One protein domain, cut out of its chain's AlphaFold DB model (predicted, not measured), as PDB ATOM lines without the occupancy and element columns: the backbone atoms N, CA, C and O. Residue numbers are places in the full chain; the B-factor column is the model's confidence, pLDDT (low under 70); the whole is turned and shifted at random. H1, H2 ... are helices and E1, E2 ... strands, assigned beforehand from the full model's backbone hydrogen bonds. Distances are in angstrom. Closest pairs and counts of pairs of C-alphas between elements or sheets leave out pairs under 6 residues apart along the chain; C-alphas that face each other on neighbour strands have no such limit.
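Overview. This is residues 99 to 152 of the 275 residues of an uncharacterized protein of Aspergillus saccharolyticus JOP 1030-1 (UniProt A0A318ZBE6). Two short helices, H1 and H2, pack on each other at one end, and a small strand hairpin, E1 and E2, lies beyond them, with H2 between H1 and the hairpin. A long loop, residues 126 to 144, leads away from the hairpin and folds back to the first residue of H2. The printed part has 54 residues with two named helices and two named strands in the order H1, E1, E2, H2, and the strands form an antiparallel sheet of order E1, E2. The class is mixed, helices and strands, with 22 residues, under half, in named elements. The whole is compact, with a radius of gyration of the C-alphas of 11.4 A, and its spans of 33 by 29 by 16 A make it only just flat.

Arrangement. H1, residues 99 to 106, and H2, residues 145 to 152, touch, with the closest C-alphas those of Leu 101 and Ala 152, 5.3 A apart. Their lines stand at a steep tilt of 38 degrees, and they run opposite ways. E1, residues 114 to 116, and E2, residues 123 to 125, form a hairpin, antiparallel with 155 degrees between their directions. Across it, N 115 and O 124 are 2.9 A apart and N 124 and O 115 are 2.8 A apart, both within hydrogen-bond range. The C-alphas of Phe 115 and Glu 124 face each other at 5.4 A. The closest C-alphas of E1 and H2 are those of Cys 114 and Glu 146, 6.6 A apart. Those of E2 and H2 are Val 123 and Glu 147, 6.0 A apart. H1 and E2 are apart. In H1 and H2 every O i to N i+4 pair is within hydrogen-bond range.

Along the chain. H1 begins with C-alpha 99 at (15.963, 14.106, 15.415) and is 10.3 A long from first to last C-alpha. E1 starts with C-alpha 114 at (22.997, 38.184, 18.283) and measures 7.2 A, and E2 measures 6.7 A. H2 is 10.3 A long and ends with C-alpha 152 at (19.909, 22.372, 20.840).

Size, cuts and confidence. The two C-alphas farthest apart are those of Lys 99 and Tyr 127, at 33.5 A, while the first and last printed C-alphas are 10.6 A apart. The printed part has no cut. The links from H1 to E1 and from E1 to E2 are short, and the link from E2 to H2, 19 residues, is long. The mean pLDDT of the printed part is 77.9, and it is under 70 at residue 112 and at residues 127 to 142.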
ATOM      1  N   LYS A  99      16.418  13.707  16.754       96.19
ATOM      2  CA  LYS A  99      15.963  14.106  15.415       96.19
ATOM      3  C   LYS A  99      15.371  15.514  15.427       96.19
ATOM      4  O   LYS A  99      15.710  16.300  14.549       96.19
ATOM      5  N   LEU A 100      14.536  15.836  16.414       95.50
ATOM      6  CA  LEU A 100      13.953  17.169  16.564       95.50
ATOM      7  C   LEU A 100      15.038  18.230  16.796       95.50
ATOM      8  O   LEU A 100      15.074  19.233  16.095       95.50
ATOM      9  N   LEU A 101      15.971  17.973  17.718       95.69
ATOM     10  CA  LEU A 101      17.085  18.885  17.998       95.69
ATOM     11  C   LEU A 101      17.987  19.081  16.774       95.69
ATOM     12  O   LEU A 101      18.453  20.189  16.522       95.69
ATOM     13  N   GLN A 102      18.219  18.021  15.996       96.50
ATOM     14  CA  GLN A 102      18.990  18.111  14.759       96.50
ATOM     15  C   GLN A 102      18.259  18.958  13.714       96.50
ATOM     16  O   GLN A 102      18.884  19.807  13.096       96.50
ATOM     17  N   GLN A 103      16.938  18.811  13.577       95.81
ATOM     18  CA  GLN A 103      16.139  19.676  12.704       95.81
ATOM     19  C   GLN A 103      16.221  21.148  13.123       95.81
ATOM     20  O   GLN A 103      16.345  22.015  12.265       95.81
ATOM     21  N   THR A 104      16.203  21.444  14.426       93.50
ATOM     22  CA  THR A 104      16.409  22.808  14.939       93.50
ATOM     23  C   THR A 104      17.775  23.370  14.537       93.50
ATOM     24  O   THR A 104      17.873  24.536  14.165       93.50
ATOM     25  N   ILE A 105      18.823  22.545  14.580       93.88
ATOM     26  CA  ILE A 105      20.181  22.927  14.172       93.88
ATOM     27  C   ILE A 105      20.273  23.128  12.657       93.88
ATOM     28  O   ILE A 105      20.894  24.090  12.215       93.88
ATOM     29  N   ASP A 106      19.663  22.244  11.869       95.00
ATOM     30  CA  ASP A 106      19.721  22.284  10.404       95.00
ATOM     31  C   ASP A 106      18.928  23.474   9.833       95.00
ATOM     32  O   ASP A 106      19.307  24.038   8.809       95.00
ATOM     33  N   ASN A 107      17.855  23.884  10.517       92.56
ATOM     34  CA  ASN A 107      17.013  25.023  10.141       92.56
ATOM     35  C   ASN A 107      17.522  26.374  10.678       92.56
ATOM     36  O   ASN A 107      16.862  27.395  10.480       92.56
ATOM     37  N   TYR A 108      18.649  26.400  11.392       89.12
ATOM     38  CA  TYR A 108      19.159  27.623  12.006       89.12
ATOM     39  C   TYR A 108      19.628  28.634  10.950       89.12
ATOM     40  O   TYR A 108      20.455  28.332  10.085       89.12
ATOM     41  N   VAL A 109      19.125  29.865  11.066       85.25
ATOM     42  CA  VAL A 109      19.527  31.011  10.246       85.25
ATOM     43  C   VAL A 109      20.172  32.054  11.162       85.25
ATOM     44  O   VAL A 109      19.492  32.547  12.066       85.25
ATOM     45  N   PRO A 110      21.454  32.409  10.950       79.75
ATOM     46  CA  PRO A 110      22.121  33.436  11.742       79.75
ATOM     47  C   PRO A 110      21.425  34.792  11.619       79.75
ATOM     48  O   PRO A 110      21.102  35.232  10.514       79.75
ATOM     49  N   ILE A 111      21.247  35.476  12.748       74.94
ATOM     50  CA  ILE A 111      20.719  36.843  12.811       74.94
ATOM     51  C   ILE A 111      21.871  37.802  13.118       74.94
ATOM     52  O   ILE A 111      22.719  37.518  13.964       74.94
ATOM     53  N   SER A 112      21.913  38.941  12.424       68.94
ATOM     54  CA  SER A 112      22.855  40.017  12.740       68.94
ATOM     55  C   SER A 112      22.578  40.566  14.140       68.94
ATOM     56  O   SER A 112      21.424  40.773  14.500       68.94
ATOM     57  N   ASP A 113      23.634  40.833  14.906       78.56
ATOM     58  CA  ASP A 113      23.583  41.409  16.259       78.56
ATOM     59  C   ASP A 113      23.146  40.465  17.388       78.56
ATOM     60  O   ASP A 113      22.880  40.933  18.486       78.56
ATOM     61  N   CYS A 114      23.128  39.148  17.188       81.56
ATOM     62  CA  CYS A 114      22.997  38.184  18.283       81.56
ATOM     63  C   CYS A 114      24.172  37.189  18.233       81.56
ATOM     64  O   CYS A 114      24.422  36.579  17.194       81.56
ATOM     65  N   PHE A 115      24.938  37.054  19.323       84.06
ATOM     66  CA  PHE A 115      26.128  36.195  19.359       84.06
ATOM     67  C   PHE A 115      26.317  35.495  20.704       84.06
ATOM     68  O   PHE A 115      26.040  36.038  21.767       84.06
ATOM     69  N   TYR A 116      26.840  34.272  20.667       85.94
ATOM     70  CA  TYR A 116      27.180  33.526  21.873       85.94
ATOM     71  C   TYR A 116      28.539  33.954  22.448       85.94
ATOM     72  O   TYR A 116      29.585  33.729  21.824       85.94
ATOM     73  N   ASP A 117      28.549  34.499  23.668       87.38
ATOM     74  CA  ASP A 117      29.787  34.748  24.400       87.38
ATOM     75  C   ASP A 117      30.262  33.467  25.100       87.38
ATOM     76  O   ASP A 117      29.648  32.912  26.013       87.38
ATOM     77  N   ARG A 118      31.435  32.994  24.677       87.25
ATOM     78  CA  ARG A 118      32.070  31.793  25.229       87.25
ATOM     79  C   ARG A 118      32.581  31.985  26.654       87.25
ATOM     80  O   ARG A 118      32.818  30.979  27.318       87.25
ATOM     81  N   ARG A 119      32.819  33.223  27.098       88.31
ATOM     82  CA  ARG A 119      33.362  33.520  28.431       88.31
ATOM     83  C   ARG A 119      32.285  33.444  29.500       88.31
ATOM     84  O   ARG A 119      32.501  32.810  30.527       88.31
ATOM     85  N   THR A 120      31.146  34.074  29.248       86.50
ATOM     86  CA  THR A 120      29.980  34.059  30.141       86.50
ATOM     87  C   THR A 120      29.116  32.814  29.946       86.50
ATOM     88  O   THR A 120      28.448  32.369  30.876       86.50
ATOM     89  N   GLY A 121      29.166  32.205  28.757       83.69
ATOM     90  CA  GLY A 121      28.346  31.050  28.409       83.69
ATOM     91  C   GLY A 121      26.895  31.410  28.089       83.69
ATOM     92  O   GLY A 121      26.053  30.504  28.069       83.69
ATOM     93  N   THR A 122      26.627  32.697  27.846       84.19
ATOM     94  CA  THR A 122      25.318  33.281  27.544       84.19
ATOM     95  C   THR A 122      25.284  33.852  26.129       84.19
ATOM     96  O   THR A 122      26.321  34.124  25.522       84.19
ATOM     97  N   VAL A 123      24.080  34.020  25.588       83.81
ATOM     98  CA  VAL A 123      23.878  34.724  24.318       83.81
ATOM     99  C   VAL A 123      23.722  36.210  24.598       83.81
ATOM    100  O   VAL A 123      22.933  36.605  25.453       83.81
ATOM    101  N   GLU A 124      24.494  37.022  23.886       80.69
ATOM    102  CA  GLU A 124      24.436  38.473  23.939       80.69
ATOM    103  C   GLU A 124      23.697  39.019  22.720       80.69
ATOM    104  O   GLU A 124      23.904  38.603  21.576       80.69
ATOM    105  N   CYS A 125      22.835  39.985  23.002       77.38
ATOM    106  CA  CYS A 125      22.037  40.715  22.042       77.38
ATOM    107  C   CYS A 125      22.563  42.142  21.883       77.38
ATOM    108  O   CYS A 125      22.612  42.900  22.852       77.38
ATOM    109  N   GLY A 126      22.881  42.543  20.661       71.25
ATOM    110  CA  GLY A 126      23.101  43.932  20.286       71.25
ATOM    111  C   GLY A 126      21.788  44.700  20.100       71.25
ATOM    112  O   GLY A 126      20.703  44.127  20.007       71.25
ATOM    113  N   TYR A 127      21.905  46.026  19.994       64.62
ATOM    114  CA  TYR A 127      20.773  46.959  19.876       64.62
ATOM    115  C   TYR A 127      19.871  46.738  18.646       64.62
ATOM    116  O   TYR A 127      18.757  47.252  18.626       64.62
ATOM    117  N   GLY A 128      20.342  46.014  17.625       64.06
ATOM    118  CA  GLY A 128      19.582  45.686  16.414       64.06
ATOM    119  C   GLY A 128      18.831  44.348  16.456       64.06
ATOM    120  O   GLY A 128      18.129  44.029  15.497       64.06
ATOM    121  N   CYS A 129      18.961  43.555  17.528       68.00
ATOM    122  CA  CYS A 129      18.369  42.218  17.589       68.00
ATOM    123  C   CYS A 129      16.917  42.270  18.122       68.00
ATOM    124  O   CYS A 129      16.652  42.724  19.233       68.00
ATOM    125  N   ASN A 130      15.961  41.784  17.321       63.66
ATOM    126  CA  ASN A 130      14.521  41.753  17.632       63.66
ATOM    127  C   ASN A 130      14.085  40.403  18.245       63.66
ATOM    128  O   ASN A 130      13.145  39.781  17.752       63.66
ATOM    129  N   CYS A 131      14.766  39.908  19.282       65.31
ATOM    130  CA  CYS A 131      14.301  38.730  20.031       65.31
ATOM    131  C   CYS A 131      14.065  39.034  21.514       65.31
ATOM    132  O   CYS A 131      14.552  40.038  22.037       65.31
ATOM    133  N   PHE A 132      13.324  38.149  22.187       55.78
ATOM    134  CA  PHE A 132      12.787  38.350  23.540       55.78
ATOM    135  C   PHE A 132      13.842  38.771  24.576       55.78
ATOM    136  O   PHE A 132      13.600  39.659  25.389       55.78
ATOM    137  N   TYR A 133      15.052  38.209  24.499       54.28
ATOM    138  CA  TYR A 133      16.152  38.541  25.412       54.28
ATOM    139  C   TYR A 133      16.762  39.932  25.209       54.28
ATOM    140  O   TYR A 133      17.345  40.487  26.138       54.28
ATOM    141  N   CYS A 134      16.628  40.511  24.018       55.00
ATOM    142  CA  CYS A 134      17.186  41.823  23.700       55.00
ATOM    143  C   CYS A 134      16.204  42.958  24.026       55.00
ATOM    144  O   CYS A 134      16.613  44.089  24.289       55.00
ATOM    145  N   LEU A 135      14.903  42.653  23.999       58.62
ATOM    146  CA  LEU A 135      13.797  43.578  24.226       58.62
ATOM    147  C   LEU A 135      12.743  42.898  25.121       58.62
ATOM    148  O   LEU A 135      11.680  42.516  24.630       58.62
ATOM    149  N   PRO A 136      12.989  42.781  26.442       53.97
ATOM    150  CA  PRO A 136      12.098  42.093  27.389       53.97
ATOM    151  C   PRO A 136      10.733  42.785  27.594       53.97
ATOM    152  O   PRO A 136       9.974  42.410  28.481       53.97
ATOM    153  N   CYS A 137      10.429  43.828  26.817       53.12
ATOM    154  CA  CYS A 137       9.223  44.648  26.925       53.12
ATOM    155  C   CYS A 137       8.121  44.262  25.923       53.12
ATOM    156  O   CYS A 137       7.078  44.913  25.919       53.12
ATOM    157  N   PHE A 138       8.344  43.263  25.061       54.69
ATOM    158  CA  PHE A 138       7.357  42.810  24.079       54.69
ATOM    159  C   PHE A 138       6.930  41.370  24.366       54.69
ATOM    160  O   PHE A 138       7.710  40.441  24.170       54.69
ATOM    161  N   ASP A 139       5.668  41.197  24.759       51.28
ATOM    162  CA  ASP A 139       5.043  39.885  24.994       51.28
ATOM    163  C   ASP A 139       5.009  38.998  23.726       51.28
ATOM    164  O   ASP A 139       4.914  37.779  23.831       51.28
ATOM    165  N   ASP A 140       5.152  39.596  22.536       52.12
ATOM    166  CA  ASP A 140       5.168  38.912  21.231       52.12
ATOM    167  C   ASP A 140       6.583  38.574  20.715       52.12
ATOM    168  O   ASP A 140       6.742  38.078  19.595       52.12
ATOM    169  N   ALA A 141       7.645  38.881  21.469       56.31
ATOM    170  CA  ALA A 141       9.001  38.622  20.999       56.31
ATOM    171  C   ALA A 141       9.329  37.116  21.056       56.31
ATOM    172  O   ALA A 141       9.171  36.458  22.080       56.31
ATOM    173  N   GLY A 142       9.791  36.560  19.932       62.88
ATOM    174  CA  GLY A 142      10.171  35.148  19.833       62.88
ATOM    175  C   GLY A 142      11.462  34.813  20.591       62.88
ATOM    176  O   GLY A 142      12.279  35.695  20.878       62.88
ATOM    177  N   GLU A 143      11.663  33.521  20.878       72.12
ATOM    178  CA  GLU A 143      12.919  32.993  21.430       72.12
ATOM    179  C   GLU A 143      14.124  33.408  20.568       72.12
ATOM    180  O   GLU A 143      14.030  33.484  19.341       72.12
ATOM    181  N   CYS A 144      15.268  33.681  21.206       79.62
ATOM    182  CA  CYS A 144      16.495  34.040  20.497       79.62
ATOM    183  C   CYS A 144      16.999  32.850  19.660       79.62
ATOM    184  O   CYS A 144      17.384  31.834  20.243       79.62
ATOM    185  N   PRO A 145      17.095  32.955  18.319       82.62
ATOM    186  CA  PRO A 145      17.496  31.814  17.490       82.62
ATOM    187  C   PRO A 145      18.915  31.314  17.770       82.62
ATOM    188  O   PRO A 145      19.170  30.113  17.675       82.62
ATOM    189  N   GLU A 146      19.828  32.212  18.158       86.62
ATOM    190  CA  GLU A 146      21.187  31.855  18.586       86.62
ATOM    191  C   GLU A 146      21.157  31.000  19.861       86.62
ATOM    192  O   GLU A 146      21.846  29.984  19.959       86.62
ATOM    193  N   GLU A 147      20.313  31.356  20.827       85.44
ATOM    194  CA  GLU A 147      20.169  30.601  22.070       85.44
ATOM    195  C   GLU A 147      19.508  29.246  21.841       85.44
ATOM    196  O   GLU A 147      20.003  28.235  22.347       85.44
ATOM    197  N   THR A 148      18.446  29.197  21.033       88.81
ATOM    198  CA  THR A 148      17.789  27.947  20.644       88.81
ATOM    199  C   THR A 148      18.786  27.012  19.950       88.81
ATOM    200  O   THR A 148      18.858  25.826  20.281       88.81
ATOM    201  N   TYR A 149      19.628  27.537  19.052       91.06
ATOM    202  CA  TYR A 149      20.683  26.778  18.375       91.06
ATOM    203  C   TYR A 149      21.747  26.238  19.343       91.06
ATOM    204  O   TYR A 149      22.057  25.039  19.331       91.06
ATOM    205  N   ILE A 150      22.302  27.090  20.212       91.00
ATOM    206  CA  ILE A 150      23.317  26.678  21.192       91.00
ATOM    207  C   ILE A 150      22.740  25.654  22.175       91.00
ATOM    208  O   ILE A 150      23.390  24.646  22.476       91.00
ATOM    209  N   THR A 151      21.512  25.869  22.639       91.12
ATOM    210  CA  THR A 151      20.796  24.955  23.535       91.12
ATOM    211  C   THR A 151      20.547  23.613  22.858       91.12
ATOM    212  O   THR A 151      20.856  22.574  23.445       91.12
ATOM    213  N   ALA A 152      20.104  23.604  21.598       93.50
ATOM    214  CA  ALA A 152      19.909  22.372  20.840       93.50
ATOM    215  C   ALA A 152      21.212  21.568  20.706       93.50
ATOM    216  O   ALA A 152      21.234  20.362  20.963       93.50
TER     217      ALA A 152